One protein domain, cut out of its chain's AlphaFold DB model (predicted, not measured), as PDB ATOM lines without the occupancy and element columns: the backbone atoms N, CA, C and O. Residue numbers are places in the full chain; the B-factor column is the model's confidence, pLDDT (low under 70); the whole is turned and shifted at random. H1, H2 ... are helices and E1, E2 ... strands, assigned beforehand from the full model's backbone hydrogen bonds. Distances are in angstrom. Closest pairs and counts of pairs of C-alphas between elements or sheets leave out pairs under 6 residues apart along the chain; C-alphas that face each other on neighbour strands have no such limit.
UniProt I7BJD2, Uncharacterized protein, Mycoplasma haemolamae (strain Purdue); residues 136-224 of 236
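Overview. This is residues 136 to 224 of the 236 residues of an uncharacterized protein of Mycoplasma haemolamae (strain Purdue) (UniProt I7BJD2). A long, strongly twisted hairpin of two strands, E1 and E2, forms the backbone of this domain; near its open end, the short strand E3 runs beside E1 and the single helix H1 packs across one face of the three-stranded sheet. The turn of the hairpin, residues 155 to 159, reaches out at one end of the longest axis, while the long link of residues 183 to 208 winds round the sheet between H1 and E3. The printed part has 89 residues with one named helix and three named strands, in the order E1, E2, H1, E3; the sheet order is E2, E1, E3, with neighbours antiparallel. The class is mixed, helices and strands, with under half of the residues in named elements. The whole is compact, with a radius of gyration of the C-alphas of 13.2 A, and its outline is elongated, 45 by 27 by 22 A.

Along the chain. E1, residues 142 to 154, begins at C-alpha 142 (-4.640, -87.670, 131.726), measures 32.0 A and bends by 72 degrees at residue 150. E2, residues 160 to 170, measures 32.1 A. H1, residues 174 to 182, measures 12.3 A and begins at C-alpha 174 (-1.100, -76.643, 130.793). E3, residues 209 to 214, measures 13.8 A and ends at C-alpha 214 (-5.811, -90.336, 136.583).

Arrangement. E1 is the inner strand of the sheet. It forms a hairpin with E2, antiparallel at 159 degrees; N 147 and O 165 are 2.7 A apart and N 161 and O 153 2.8 A, both within hydrogen-bond range. E3 is antiparallel to E1 at 140 degrees, with N 146 and O 210 within hydrogen-bond range at 2.8 A. H1 is on the sheet at a height of 8.6 A, over E2 and E1. It runs across the strands, at 82 degrees to E1 on the local plane. The closest C-alphas of H1 and E2 are those of Tyr 177 and Ile 169, 5.9 A apart; those of H1 and E3 are Ser 180 and Arg 211, 6.7 A apart. E2, H1 and E3 form a split strand-helix-strand unit, two strands running the same way with E1 between them, and its crossover is right-handed. Every O i to N i+4 pair in H1 is within hydrogen-bond range. Residues 184 to 185 pair in parallel with 210 to 211 of E3, and residues 218 to 219 pair antiparallel with 213 to 214 of E3.

Size, cuts and confidence. The two C-alphas farthest apart, those of Ser 136 and Lys 157, are 45.2 A apart. The printed part has no cut. The links E1 to E2 and E2 to H1 are tight; the link H1 to E3, 26 residues, is long. The mean pLDDT of the printed part is 82.5, and it is under 70 at residues 189 to 197 and 222 to 224.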
ATOM      1  N   SER A 136       3.635 -90.058 134.516       87.19
ATOM      2  CA  SER A 136       4.384 -90.333 135.751       87.19
ATOM      3  C   SER A 136       3.489 -90.161 136.991       87.19
ATOM      4  O   SER A 136       2.458 -89.496 136.889       87.19
ATOM      5  N   PRO A 137       3.880 -90.665 138.181       85.12
ATOM      6  CA  PRO A 137       3.072 -90.502 139.395       85.12
ATOM      7  C   PRO A 137       2.791 -89.042 139.761       85.12
ATOM      8  O   PRO A 137       1.728 -88.715 140.276       85.12
ATOM      9  N   SER A 138       3.753 -88.156 139.505       88.81
ATOM     10  CA  SER A 138       3.620 -86.720 139.756       88.81
ATOM     11  C   SER A 138       2.913 -85.971 138.630       88.81
ATOM     12  O   SER A 138       2.438 -84.860 138.845       88.81
ATOM     13  N   ARG A 139       2.881 -86.542 137.420       90.62
ATOM     14  CA  ARG A 139       2.379 -85.879 136.216       90.62
ATOM     15  C   ARG A 139       1.773 -86.909 135.247       90.62
ATOM     16  O   ARG A 139       2.385 -87.188 134.203       90.62
ATOM     17  N   PRO A 140       0.606 -87.488 135.595       91.06
ATOM     18  CA  PRO A 140      -0.108 -88.451 134.753       91.06
ATOM     19  C   PRO A 140      -0.527 -87.792 133.438       91.06
ATOM     20  O   PRO A 140      -0.833 -86.606 133.412       91.06
ATOM     21  N   ASP A 141      -0.547 -88.507 132.323       89.31
ATOM     22  CA  ASP A 141      -0.850 -87.869 131.036       89.31
ATOM     23  C   ASP A 141      -2.313 -87.419 130.912       89.31
ATOM     24  O   ASP A 141      -2.594 -86.478 130.165       89.31
ATOM     25  N   ILE A 142      -3.225 -88.041 131.665       88.81
ATOM     26  CA  ILE A 142      -4.640 -87.670 131.726       88.81
ATOM     27  C   ILE A 142      -5.078 -87.577 133.185       88.81
ATOM     28  O   ILE A 142      -4.810 -88.474 133.985       88.81
ATOM     29  N   VAL A 143      -5.795 -86.502 133.513       90.75
ATOM     30  CA  VAL A 143      -6.455 -86.317 134.809       90.75
ATOM     31  C   VAL A 143      -7.939 -86.087 134.574       90.75
ATOM     32  O   VAL A 143      -8.306 -85.177 133.835       90.75
ATOM     33  N   CYS A 144      -8.787 -86.881 135.221       88.69
ATOM     34  CA  CYS A 144     -10.231 -86.707 135.169       88.69
ATOM     35  C   CYS A 144     -10.769 -86.138 136.486       88.69
ATOM     36  O   CYS A 144     -10.490 -86.641 137.585       88.69
ATOM     37  N   VAL A 145     -11.549 -85.066 136.356       90.00
ATOM     38  CA  VAL A 145     -12.098 -84.274 137.456       90.00
ATOM     39  C   VAL A 145     -13.604 -84.089 137.321       90.00
ATOM     40  O   VAL A 145     -14.149 -84.059 136.217       90.00
ATOM     41  N   ALA A 146     -14.276 -83.955 138.458       89.12
ATOM     42  CA  ALA A 146     -15.644 -83.479 138.542       89.12
ATOM     43  C   ALA A 146     -15.622 -81.966 138.791       89.12
ATOM     44  O   ALA A 146     -15.068 -81.498 139.786       89.12
ATOM     45  N   GLU A 147     -16.206 -81.226 137.865       89.00
ATOM     46  CA  GLU A 147     -16.362 -79.782 137.851       89.00
ATOM     47  C   GLU A 147     -17.753 -79.400 138.351       89.00
ATOM     48  O   GLU A 147     -18.769 -79.856 137.830       89.00
ATOM     49  N   GLU A 148     -17.810 -78.555 139.374       87.50
ATOM     50  CA  GLU A 148     -19.062 -77.975 139.843       87.50
ATOM     51  C   GLU A 148     -19.660 -77.057 138.768       87.50
ATOM     52  O   GLU A 148     -19.000 -76.167 138.226       87.50
ATOM     53  N   THR A 149     -20.930 -77.288 138.458       85.75
ATOM     54  CA  THR A 149     -21.704 -76.450 137.545       85.75
ATOM     55  C   THR A 149     -22.520 -75.424 138.318       85.75
ATOM     56  O   THR A 149     -22.834 -75.620 139.491       85.75
ATOM     57  N   ASP A 150     -22.922 -74.352 137.639       85.38
ATOM     58  CA  ASP A 150     -23.867 -73.377 138.197       85.38
ATOM     59  C   ASP A 150     -25.298 -73.944 138.310       85.38
ATOM     60  O   ASP A 150     -26.188 -73.315 138.887       85.38
ATOM     61  N   GLU A 151     -25.534 -75.143 137.768       84.56
ATOM     62  CA  GLU A 151     -26.807 -75.847 137.847       84.56
ATOM     63  C   GLU A 151     -26.994 -76.518 139.215       84.56
ATOM     64  O   GLU A 151     -26.063 -77.042 139.838       84.56
ATOM     65  N   LYS A 152     -28.245 -76.525 139.681       86.00
ATOM     66  CA  LYS A 152     -28.650 -77.172 140.930       86.00
ATOM     67  C   LYS A 152     -29.691 -78.239 140.635       86.00
ATOM     68  O   LYS A 152     -30.682 -77.961 139.963       86.00
ATOM     69  N   ASP A 153     -29.480 -79.417 141.198       82.81
ATOM     70  CA  ASP A 153     -30.505 -80.452 141.274       82.81
ATOM     71  C   ASP A 153     -31.311 -80.263 142.560       82.81
ATOM     72  O   ASP A 153     -30.781 -79.811 143.577       82.81
ATOM     73  N   TYR A 154     -32.595 -80.601 142.518       85.38
ATOM     74  CA  TYR A 154     -33.487 -80.517 143.671       85.38
ATOM     75  C   TYR A 154     -34.017 -81.906 143.990       85.38
ATOM     76  O   TYR A 154     -34.543 -82.594 143.113       85.38
ATOM     77  N   ASP A 155     -33.882 -82.323 145.244       86.25
ATOM     78  CA  ASP A 155     -34.476 -83.578 145.689       86.25
ATOM     79  C   ASP A 155     -36.011 -83.465 145.827       86.25
ATOM     80  O   ASP A 155     -36.614 -82.398 145.684       86.25
ATOM     81  N   TYR A 156     -36.671 -84.580 146.149       86.19
ATOM     82  CA  TYR A 156     -38.125 -84.629 146.373       86.19
ATOM     83  C   TYR A 156     -38.603 -83.777 147.567       86.19
ATOM     84  O   TYR A 156     -39.806 -83.579 147.735       86.19
ATOM     85  N   LYS A 157     -37.679 -83.286 148.404       92.00
ATOM     86  CA  LYS A 157     -37.927 -82.367 149.523       92.00
ATOM     87  C   LYS A 157     -37.599 -80.912 149.161       92.00
ATOM     88  O   LYS A 157     -37.763 -80.036 150.007       92.00
ATOM     89  N   GLY A 158     -37.161 -80.644 147.929       86.38
ATOM     90  CA  GLY A 158     -36.746 -79.323 147.462       86.38
ATOM     91  C   GLY A 158     -35.372 -78.878 147.971       86.38
ATOM     92  O   GLY A 158     -35.046 -77.695 147.864       86.38
ATOM     93  N   LEU A 159     -34.563 -79.779 148.534       88.69
ATOM     94  CA  LEU A 159     -33.192 -79.480 148.927       88.69
ATOM     95  C   LEU A 159     -32.317 -79.390 147.677       88.69
ATOM     96  O   LEU A 159     -32.263 -80.321 146.875       88.69
ATOM     97  N   ALA A 160     -31.629 -78.260 147.532       86.38
ATOM     98  CA  ALA A 160     -30.757 -78.012 146.398       86.38
ATOM     99  C   ALA A 160     -29.376 -78.655 146.606       86.38
ATOM    100  O   ALA A 160     -28.695 -78.364 147.592       86.38
ATOM    101  N   SER A 161     -28.935 -79.462 145.647       83.88
ATOM    102  CA  SER A 161     -27.575 -79.992 145.541       83.88
ATOM    103  C   SER A 161     -26.877 -79.425 144.312       83.88
ATOM    104  O   SER A 161     -27.498 -79.227 143.270       83.88
ATOM    105  N   ASN A 162     -25.577 -79.161 144.428       83.38
ATOM    106  CA  ASN A 162     -24.787 -78.692 143.293       83.38
ATOM    107  C   ASN A 162     -24.618 -79.836 142.298       83.38
ATOM    108  O   ASN A 162     -24.322 -80.968 142.693       83.38
ATOM    109  N   LYS A 163     -24.813 -79.536 141.019       83.31
ATOM    110  CA  LYS A 163     -24.613 -80.505 139.956       83.31
ATOM    111  C   LYS A 163     -23.159 -80.474 139.513       83.31
ATOM    112  O   LYS A 163     -22.548 -79.409 139.411       83.31
ATOM    113  N   TYR A 164     -22.619 -81.651 139.239       82.19
ATOM    114  CA  TYR A 164     -21.256 -81.812 138.758       82.19
ATOM    115  C   TYR A 164     -21.271 -82.292 137.316       82.19
ATOM    116  O   TYR A 164     -22.090 -83.128 136.929       82.19
ATOM    117  N   ARG A 165     -20.335 -81.766 136.537       83.12
ATOM    118  CA  ARG A 165     -19.982 -82.240 135.208       83.12
ATOM    119  C   ARG A 165     -18.615 -82.881 135.275       83.12
ATOM    120  O   ARG A 165     -17.813 -82.557 136.139       83.12
ATOM    121  N   PHE A 166     -18.337 -83.783 134.360       84.44
ATOM    122  CA  PHE A 166     -17.067 -84.475 134.337       84.44
ATOM    123  C   PHE A 166     -16.231 -84.001 133.156       84.44
ATOM    124  O   PHE A 166     -16.758 -83.723 132.075       84.44
ATOM    125  N   SER A 167     -14.926 -83.918 133.384       87.00
ATOM    126  CA  SER A 167     -13.955 -83.462 132.397       87.00
ATOM    127  C   SER A 167     -12.675 -84.272 132.551       87.00
ATOM    128  O   SER A 167     -12.184 -84.455 133.663       87.00
ATOM    129  N   CYS A 168     -12.125 -84.748 131.436       88.06
ATOM    130  CA  CYS A 168     -10.830 -85.422 131.393       88.06
ATOM    131  C   CYS A 168      -9.863 -84.538 130.616       88.06
ATOM    132  O   CYS A 168     -10.120 -84.166 129.478       88.06
ATOM    133  N   ILE A 169      -8.744 -84.178 131.231       90.06
ATOM    134  CA  ILE A 169      -7.817 -83.191 130.683       90.06
ATOM    135  C   ILE A 169      -6.483 -83.866 130.411       90.06
ATOM    136  O   ILE A 169      -5.879 -84.481 131.293       90.06
ATOM    137  N   LYS A 170      -6.031 -83.744 129.163       89.62
ATOM    138  CA  LYS A 170      -4.715 -84.197 128.714       89.62
ATOM    139  C   LYS A 170      -3.644 -83.205 129.174       89.62
ATOM    140  O   LYS A 170      -3.855 -81.995 129.219       89.62
ATOM    141  N   LYS A 171      -2.450 -83.723 129.443       89.00
ATOM    142  CA  LYS A 171      -1.257 -82.967 129.861       89.00
ATOM    143  C   LYS A 171      -0.789 -81.882 128.888       89.00
ATOM    144  O   LYS A 171       0.015 -81.043 129.269       89.00
ATOM    145  N   ASN A 172      -1.274 -81.884 127.648       85.25
ATOM    146  CA  ASN A 172      -0.985 -80.842 126.661       85.25
ATOM    147  C   ASN A 172      -1.679 -79.498 126.963       85.25
ATOM    148  O   ASN A 172      -1.262 -78.478 126.421       85.25
ATOM    149  N   ASN A 173      -2.726 -79.479 127.795       80.38
ATOM    150  CA  ASN A 173      -3.430 -78.258 128.184       80.38
ATOM    151  C   ASN A 173      -2.925 -77.748 129.545       80.38
ATOM    152  O   ASN A 173      -3.535 -78.029 130.571       80.38
ATOM    153  N   ASP A 174      -1.823 -76.991 129.557       82.88
ATOM    154  CA  ASP A 174      -1.100 -76.643 130.793       82.88
ATOM    155  C   ASP A 174      -1.964 -75.950 131.869       82.88
ATOM    156  O   ASP A 174      -1.869 -76.295 133.046       82.88
ATOM    157  N   SER A 175      -2.843 -75.008 131.501       89.88
ATOM    158  CA  SER A 175      -3.648 -74.250 132.482       89.88
ATOM    159  C   SER A 175      -4.653 -75.133 133.226       89.88
ATOM    160  O   SER A 175      -4.695 -75.151 134.460       89.88
ATOM    161  N   ASP A 176      -5.482 -75.863 132.484       90.94
ATOM    162  CA  ASP A 176      -6.538 -76.689 133.072       90.94
ATOM    163  C   ASP A 176      -5.963 -77.959 133.702       90.94
ATOM    164  O   ASP A 176      -6.470 -78.446 134.717       90.94
ATOM    165  N   TYR A 177      -4.867 -78.469 133.139       92.62
ATOM    166  CA  TYR A 177      -4.160 -79.625 133.665       92.62
ATOM    167  C   TYR A 177      -3.571 -79.341 135.050       92.62
ATOM    168  O   TYR A 177      -3.798 -80.114 135.979       92.62
ATOM    169  N   GLU A 178      -2.890 -78.205 135.235       93.12
ATOM    170  CA  GLU A 178      -2.329 -77.820 136.537       93.12
ATOM    171  C   GLU A 178      -3.412 -77.646 137.611       93.12
ATOM    172  O   GLU A 178      -3.222 -78.034 138.768       93.12
ATOM    173  N   LYS A 179      -4.578 -77.103 137.238       91.75
ATOM    174  CA  LYS A 179      -5.738 -77.008 138.140       91.75
ATOM    175  C   LYS A 179      -6.272 -78.385 138.520       91.75
ATOM    176  O   LYS A 179      -6.542 -78.644 139.692       91.75
ATOM    177  N   SER A 180      -6.380 -79.274 137.540       91.81
ATOM    178  CA  SER A 180      -6.881 -80.635 137.733       91.81
ATOM    179  C   SER A 180      -5.948 -81.459 138.613       91.81
ATOM    180  O   SER A 180      -6.406 -82.171 139.507       91.81
ATOM    181  N   LEU A 181      -4.636 -81.303 138.432       91.88
ATOM    182  CA  LEU A 181      -3.615 -81.983 139.220       91.88
ATOM    183  C   LEU A 181      -3.655 -81.576 140.702       91.88
ATOM    184  O   LEU A 181      -3.506 -82.433 141.571       91.88
ATOM    185  N   LYS A 182      -3.892 -80.287 140.982       91.62
ATOM    186  CA  LYS A 182      -3.961 -79.715 142.342       91.62
ATOM    187  C   LYS A 182      -5.308 -79.925 143.039       91.62
ATOM    188  O   LYS A 182      -5.429 -79.613 144.224       91.62
ATOM    189  N   SER A 183      -6.320 -80.411 142.325       90.88
ATOM    190  CA  SER A 183      -7.644 -80.645 142.900       90.88
ATOM    191  C   SER A 183      -7.621 -81.778 143.935       90.88
ATOM    192  O   SER A 183      -6.831 -82.719 143.849       90.88
ATOM    193  N   GLN A 184      -8.482 -81.672 144.947       90.00
ATOM    194  CA  GLN A 184      -8.606 -82.698 145.984       90.00
ATOM    195  C   GLN A 184      -9.308 -83.943 145.438       90.00
ATOM    196  O   GLN A 184     -10.093 -83.853 144.498       90.00
ATOM    197  N   THR A 185      -9.078 -85.104 146.050       87.88
ATOM    198  CA  THR A 185      -9.786 -86.336 145.676       87.88
ATOM    199  C   THR A 185     -11.287 -86.217 145.952       87.88
ATOM    200  O   THR A 185     -11.690 -85.759 147.020       87.88
ATOM    201  N   CYS A 186     -12.125 -86.656 145.010       84.06
ATOM    202  CA  CYS A 186     -13.576 -86.644 145.178       84.06
ATOM    203  C   CYS A 186     -14.043 -87.538 146.342       84.06
ATOM    204  O   CYS A 186     -13.554 -88.656 146.541       84.06
ATOM    205  N   SER A 187     -15.052 -87.054 147.068       78.25
ATOM    206  CA  SER A 187     -15.793 -87.792 148.102       78.25
ATOM    207  C   SER A 187     -17.158 -88.307 147.627       78.25
ATOM    208  O   SER A 187     -17.812 -89.058 148.344       78.25
ATOM    209  N   LEU A 188     -17.593 -87.903 146.433       71.62
ATOM    210  CA  LEU A 188     -18.908 -88.205 145.871       71.62
ATOM    211  C   LEU A 188     -18.846 -89.450 144.985       71.62
ATOM    212  O   LEU A 188     -17.927 -89.581 144.177       71.62
ATOM    213  N   ASP A 189     -19.843 -90.330 145.095       69.25
ATOM    214  CA  ASP A 189     -20.013 -91.444 144.158       69.25
ATOM    215  C   ASP A 189     -20.540 -90.918 142.818       69.25
ATOM    216  O   ASP A 189     -21.635 -90.361 142.729       69.25
ATOM    217  N   ILE A 190     -19.730 -91.083 141.776       64.06
ATOM    218  CA  ILE A 190     -19.977 -90.518 140.448       64.06
ATOM    219  C   ILE A 190     -20.643 -91.534 139.498       64.06
ATOM    220  O   ILE A 190     -21.111 -91.152 138.424       64.06
ATOM    221  N   ASN A 191     -20.777 -92.813 139.878       59.09
ATOM    222  CA  ASN A 191     -21.142 -93.898 138.946       59.09
ATOM    223  C   ASN A 191     -22.433 -93.715 138.144       59.09
ATOM    224  O   ASN A 191     -22.650 -94.446 137.182       59.09
ATOM    225  N   LYS A 192     -23.310 -92.797 138.551       52.97
ATOM    226  CA  LYS A 192     -24.631 -92.610 137.948       52.97
ATOM    227  C   LYS A 192     -24.750 -91.391 137.031       52.97
ATOM    228  O   LYS A 192     -25.766 -91.294 136.359       52.97
ATOM    229  N   ASN A 193     -23.752 -90.500 136.982       53.12
ATOM    230  CA  ASN A 193     -23.863 -89.213 136.272       53.12
ATOM    231  C   ASN A 193     -22.754 -88.935 135.243       53.12
ATOM    232  O   ASN A 193     -22.754 -87.868 134.630       53.12
ATOM    233  N   LEU A 194     -21.822 -89.867 135.020       57.28
ATOM    234  CA  LEU A 194     -20.838 -89.755 133.940       57.28
ATOM    235  C   LEU A 194     -21.527 -89.995 132.594       57.28
ATOM    236  O   LEU A 194     -21.539 -91.108 132.076       57.28
ATOM    237  N   ASN A 195     -22.139 -88.947 132.041       51.84
ATOM    238  CA  ASN A 195     -22.502 -88.931 130.628       51.84
ATOM    239  C   ASN A 195     -21.243 -89.193 129.788       51.84
ATOM    240  O   ASN A 195     -20.140 -88.798 130.167       51.84
ATOM    241  N   SER A 196     -21.426 -89.817 128.624       51.44
ATOM    242  CA  SER A 196     -20.378 -90.043 127.615       51.44
ATOM    243  C   SER A 196     -19.653 -88.767 127.178       51.44
ATOM    244  O   SER A 196     -18.549 -88.836 126.644       51.44
ATOM    245  N   ASP A 197     -20.264 -87.608 127.415       61.03
ATOM    246  CA  ASP A 197     -19.796 -86.310 126.948       61.03
ATOM    247  C   ASP A 197     -18.841 -85.691 127.977       61.03
ATOM    248  O   ASP A 197     -19.154 -84.717 128.668       61.03
ATOM    249  N   LEU A 198     -17.668 -86.305 128.110       73.25
ATOM    250  CA  LEU A 198     -16.546 -85.742 128.854       73.25
ATOM    251  C   LEU A 198     -15.838 -84.689 128.003       73.25
ATOM    252  O   LEU A 198     -15.624 -84.868 126.805       73.25
ATOM    253  N   HIS A 199     -15.442 -83.588 128.633       77.06
ATOM    254  CA  HIS A 199     -14.768 -82.493 127.940       77.06
ATOM    255  C   HIS A 199     -13.257 -82.578 128.088       77.06
ATOM    256  O   HIS A 199     -12.757 -82.870 129.172       77.06
ATOM    257  N   GLU A 200     -12.537 -82.215 127.020       81.50
ATOM    258  CA  GLU A 200     -11.073 -82.074 127.043       81.50
ATOM    259  C   GLU A 200     -10.589 -80.816 127.796       81.50
ATOM    260  O   GLU A 200      -9.383 -80.584 127.929       81.50
ATOM    261  N   LYS A 201     -11.521 -79.967 128.252       85.25
ATOM    262  CA  LYS A 201     -11.269 -78.678 128.911       85.25
ATOM    263  C   LYS A 201     -12.281 -78.425 130.021       85.25
ATOM    264  O   LYS A 201     -13.394 -78.945 129.974       85.25
ATOM    265  N   LEU A 202     -11.899 -77.586 130.981       87.38
ATOM    266  CA  LEU A 202     -12.814 -77.085 132.007       87.38
ATOM    267  C   LEU A 202     -13.780 -76.078 131.385       87.38
ATOM    268  O   LEU A 202     -13.353 -75.166 130.675       87.38
ATOM    269  N   ILE A 203     -15.075 -76.240 131.639       87.25
ATOM    270  CA  ILE A 203     -16.099 -75.316 131.138       87.25
ATOM    271  C   ILE A 203     -16.266 -74.142 132.106       87.25
ATOM    272  O   ILE A 203     -16.403 -72.996 131.684       87.25
ATOM    273  N   ASN A 204     -16.165 -74.428 133.398       85.31
ATOM    274  CA  ASN A 204     -16.215 -73.509 134.523       85.31
ATOM    275  C   ASN A 204     -14.847 -73.487 135.231       85.31
ATOM    276  O   ASN A 204     -14.684 -74.037 136.322       85.31
ATOM    277  N   PRO A 205     -13.848 -72.771 134.684       79.81
ATOM    278  CA  PRO A 205     -12.466 -72.798 135.175       79.81
ATOM    279  C   PRO A 205     -12.275 -72.266 136.607       79.81
ATOM    280  O   PRO A 205     -11.166 -72.369 137.144       79.81
ATOM    281  N   ASN A 206     -13.315 -71.660 137.187       84.31
ATOM    282  CA  ASN A 206     -13.359 -71.128 138.551       84.31
ATOM    283  C   ASN A 206     -14.248 -71.964 139.493       84.31
ATOM    284  O   ASN A 206     -14.334 -71.644 140.678       84.31
ATOM    285  N   GLY A 207     -14.931 -72.991 138.977       84.19
ATOM    286  CA  GLY A 207     -15.753 -73.898 139.771       84.19
ATOM    287  C   GLY A 207     -14.903 -74.760 140.701       84.19
ATOM    288  O   GLY A 207     -13.682 -74.871 140.549       84.19
ATOM    289  N   ARG A 208     -15.540 -75.391 141.693       88.38
ATOM    290  CA  ARG A 208     -14.839 -76.383 142.513       88.38
ATOM    291  C   ARG A 208     -14.574 -77.625 141.678       88.38
ATOM    292  O   ARG A 208     -15.454 -78.111 140.972       88.38
ATOM    293  N   LEU A 209     -13.358 -78.139 141.803       90.31
ATOM    294  CA  LEU A 209     -12.898 -79.333 141.111       90.31
ATOM    295  C   LEU A 209     -12.560 -80.402 142.140       90.31
ATOM    296  O   LEU A 209     -11.965 -80.097 143.180       90.31
ATOM    297  N   CYS A 210     -12.868 -81.655 141.829       89.38
ATOM    298  CA  CYS A 210     -12.290 -82.784 142.543       89.38
ATOM    299  C   CYS A 210     -11.804 -83.857 141.568       89.38
ATOM    300  O   CYS A 210     -12.448 -84.126 140.557       89.38
ATOM    301  N   ARG A 211     -10.665 -84.483 141.862       89.56
ATOM    302  CA  ARG A 211     -10.076 -85.559 141.063       89.56
ATOM    303  C   ARG A 211     -10.684 -86.897 141.447       89.56
ATOM    304  O   ARG A 211     -10.667 -87.272 142.619       89.56
ATOM    305  N   TYR A 212     -11.165 -87.647 140.464       86.00
ATOM    306  CA  TYR A 212     -11.673 -89.004 140.694       86.00
ATOM    307  C   TYR A 212     -10.793 -90.075 140.044       86.00
ATOM    308  O   TYR A 212     -10.670 -91.176 140.586       86.00
ATOM    309  N   TRP A 213     -10.102 -89.741 138.951       87.94
ATOM    310  CA  TRP A 213      -9.264 -90.683 138.213       87.94
ATOM    311  C   TRP A 213      -8.053 -90.001 137.560       87.94
ATOM    312  O   TRP A 213      -8.122 -88.832 137.184       87.94
ATOM    313  N   ASP A 214      -6.950 -90.728 137.414       88.19
ATOM    314  CA  ASP A 214      -5.811 -90.336 136.583       88.19
ATOM    315  C   ASP A 214      -5.173 -91.542 135.876       88.19
ATOM    316  O   ASP A 214      -5.350 -92.688 136.285       88.19
ATOM    317  N   SER A 215      -4.417 -91.290 134.808       86.69
ATOM    318  CA  SER A 215      -3.867 -92.351 133.953       86.69
ATOM    319  C   SER A 215      -2.760 -93.199 134.584       86.69
ATOM    320  O   SER A 215      -2.402 -94.222 134.001       86.69
ATOM    321  N   TYR A 216      -2.198 -92.797 135.730       86.00
ATOM    322  CA  TYR A 216      -1.102 -93.516 136.386       86.00
ATOM    323  C   TYR A 216      -1.602 -94.384 137.547       86.00
ATOM    324  O   TYR A 216      -1.366 -95.590 137.584       86.00
ATOM    325  N   VAL A 217      -2.306 -93.771 138.498       81.50
ATOM    326  CA  VAL A 217      -2.869 -94.415 139.693       81.50
ATOM    327  C   VAL A 217      -4.195 -95.104 139.367       81.50
ATOM    328  O   VAL A 217      -4.561 -96.093 140.007       81.50
ATOM    329  N   GLY A 218      -4.914 -94.608 138.361       79.50
ATOM    330  CA  GLY A 218      -6.279 -95.004 138.068       79.50
ATOM    331  C   GLY A 218      -7.246 -94.282 138.999       79.50
ATOM    332  O   GLY A 218      -7.224 -93.061 139.146       79.50
ATOM    333  N   THR A 219      -8.113 -95.046 139.646       76.19
ATOM    334  CA  THR A 219      -9.118 -94.512 140.560       76.19
ATOM    335  C   THR A 219      -8.490 -94.037 141.876       76.19
ATOM    336  O   THR A 219      -7.885 -94.823 142.605       76.19
ATOM    337  N   ASN A 220      -8.689 -92.761 142.219       71.00
ATOM    338  CA  ASN A 220      -8.057 -92.142 143.392       71.00
ATOM    339  C   ASN A 220      -8.741 -92.490 144.728       71.00
ATOM    340  O   ASN A 220      -8.112 -92.387 145.781       71.00
ATOM    341  N   ASN A 221     -10.009 -92.913 144.722       72.38
ATOM    342  CA  ASN A 221     -10.723 -93.295 145.939       72.38
ATOM    343  C   ASN A 221     -11.249 -94.729 145.830       72.38
ATOM    344  O   ASN A 221     -12.188 -94.988 145.093       72.38
ATOM    345  N   ARG A 222     -10.662 -95.652 146.598       69.38
ATOM    346  CA  ARG A 222     -11.042 -97.078 146.604       69.38
ATOM    347  C   ARG A 222     -12.398 -97.355 147.261       69.38
ATOM    348  O   ARG A 222     -12.945 -98.431 147.059       69.38
ATOM    349  N   SER A 223     -12.898 -96.423 148.076       67.12
ATOM    350  CA  SER A 223     -14.216 -96.542 148.719       67.12
ATOM    351  C   SER A 223     -15.362 -96.141 147.793       67.12
ATOM    352  O   SER A 223     -16.506 -96.522 148.026       67.12
ATOM    353  N   LEU A 224     -15.045 -95.407 146.729       64.94
ATOM    354  CA  LEU A 224     -15.973 -95.035 145.682       64.94
ATOM    355  C   LEU A 224     -15.712 -95.965 144.503       64.94
ATOM    356  O   LEU A 224     -14.581 -96.121 144.046       64.94
TER     357      LEU A 224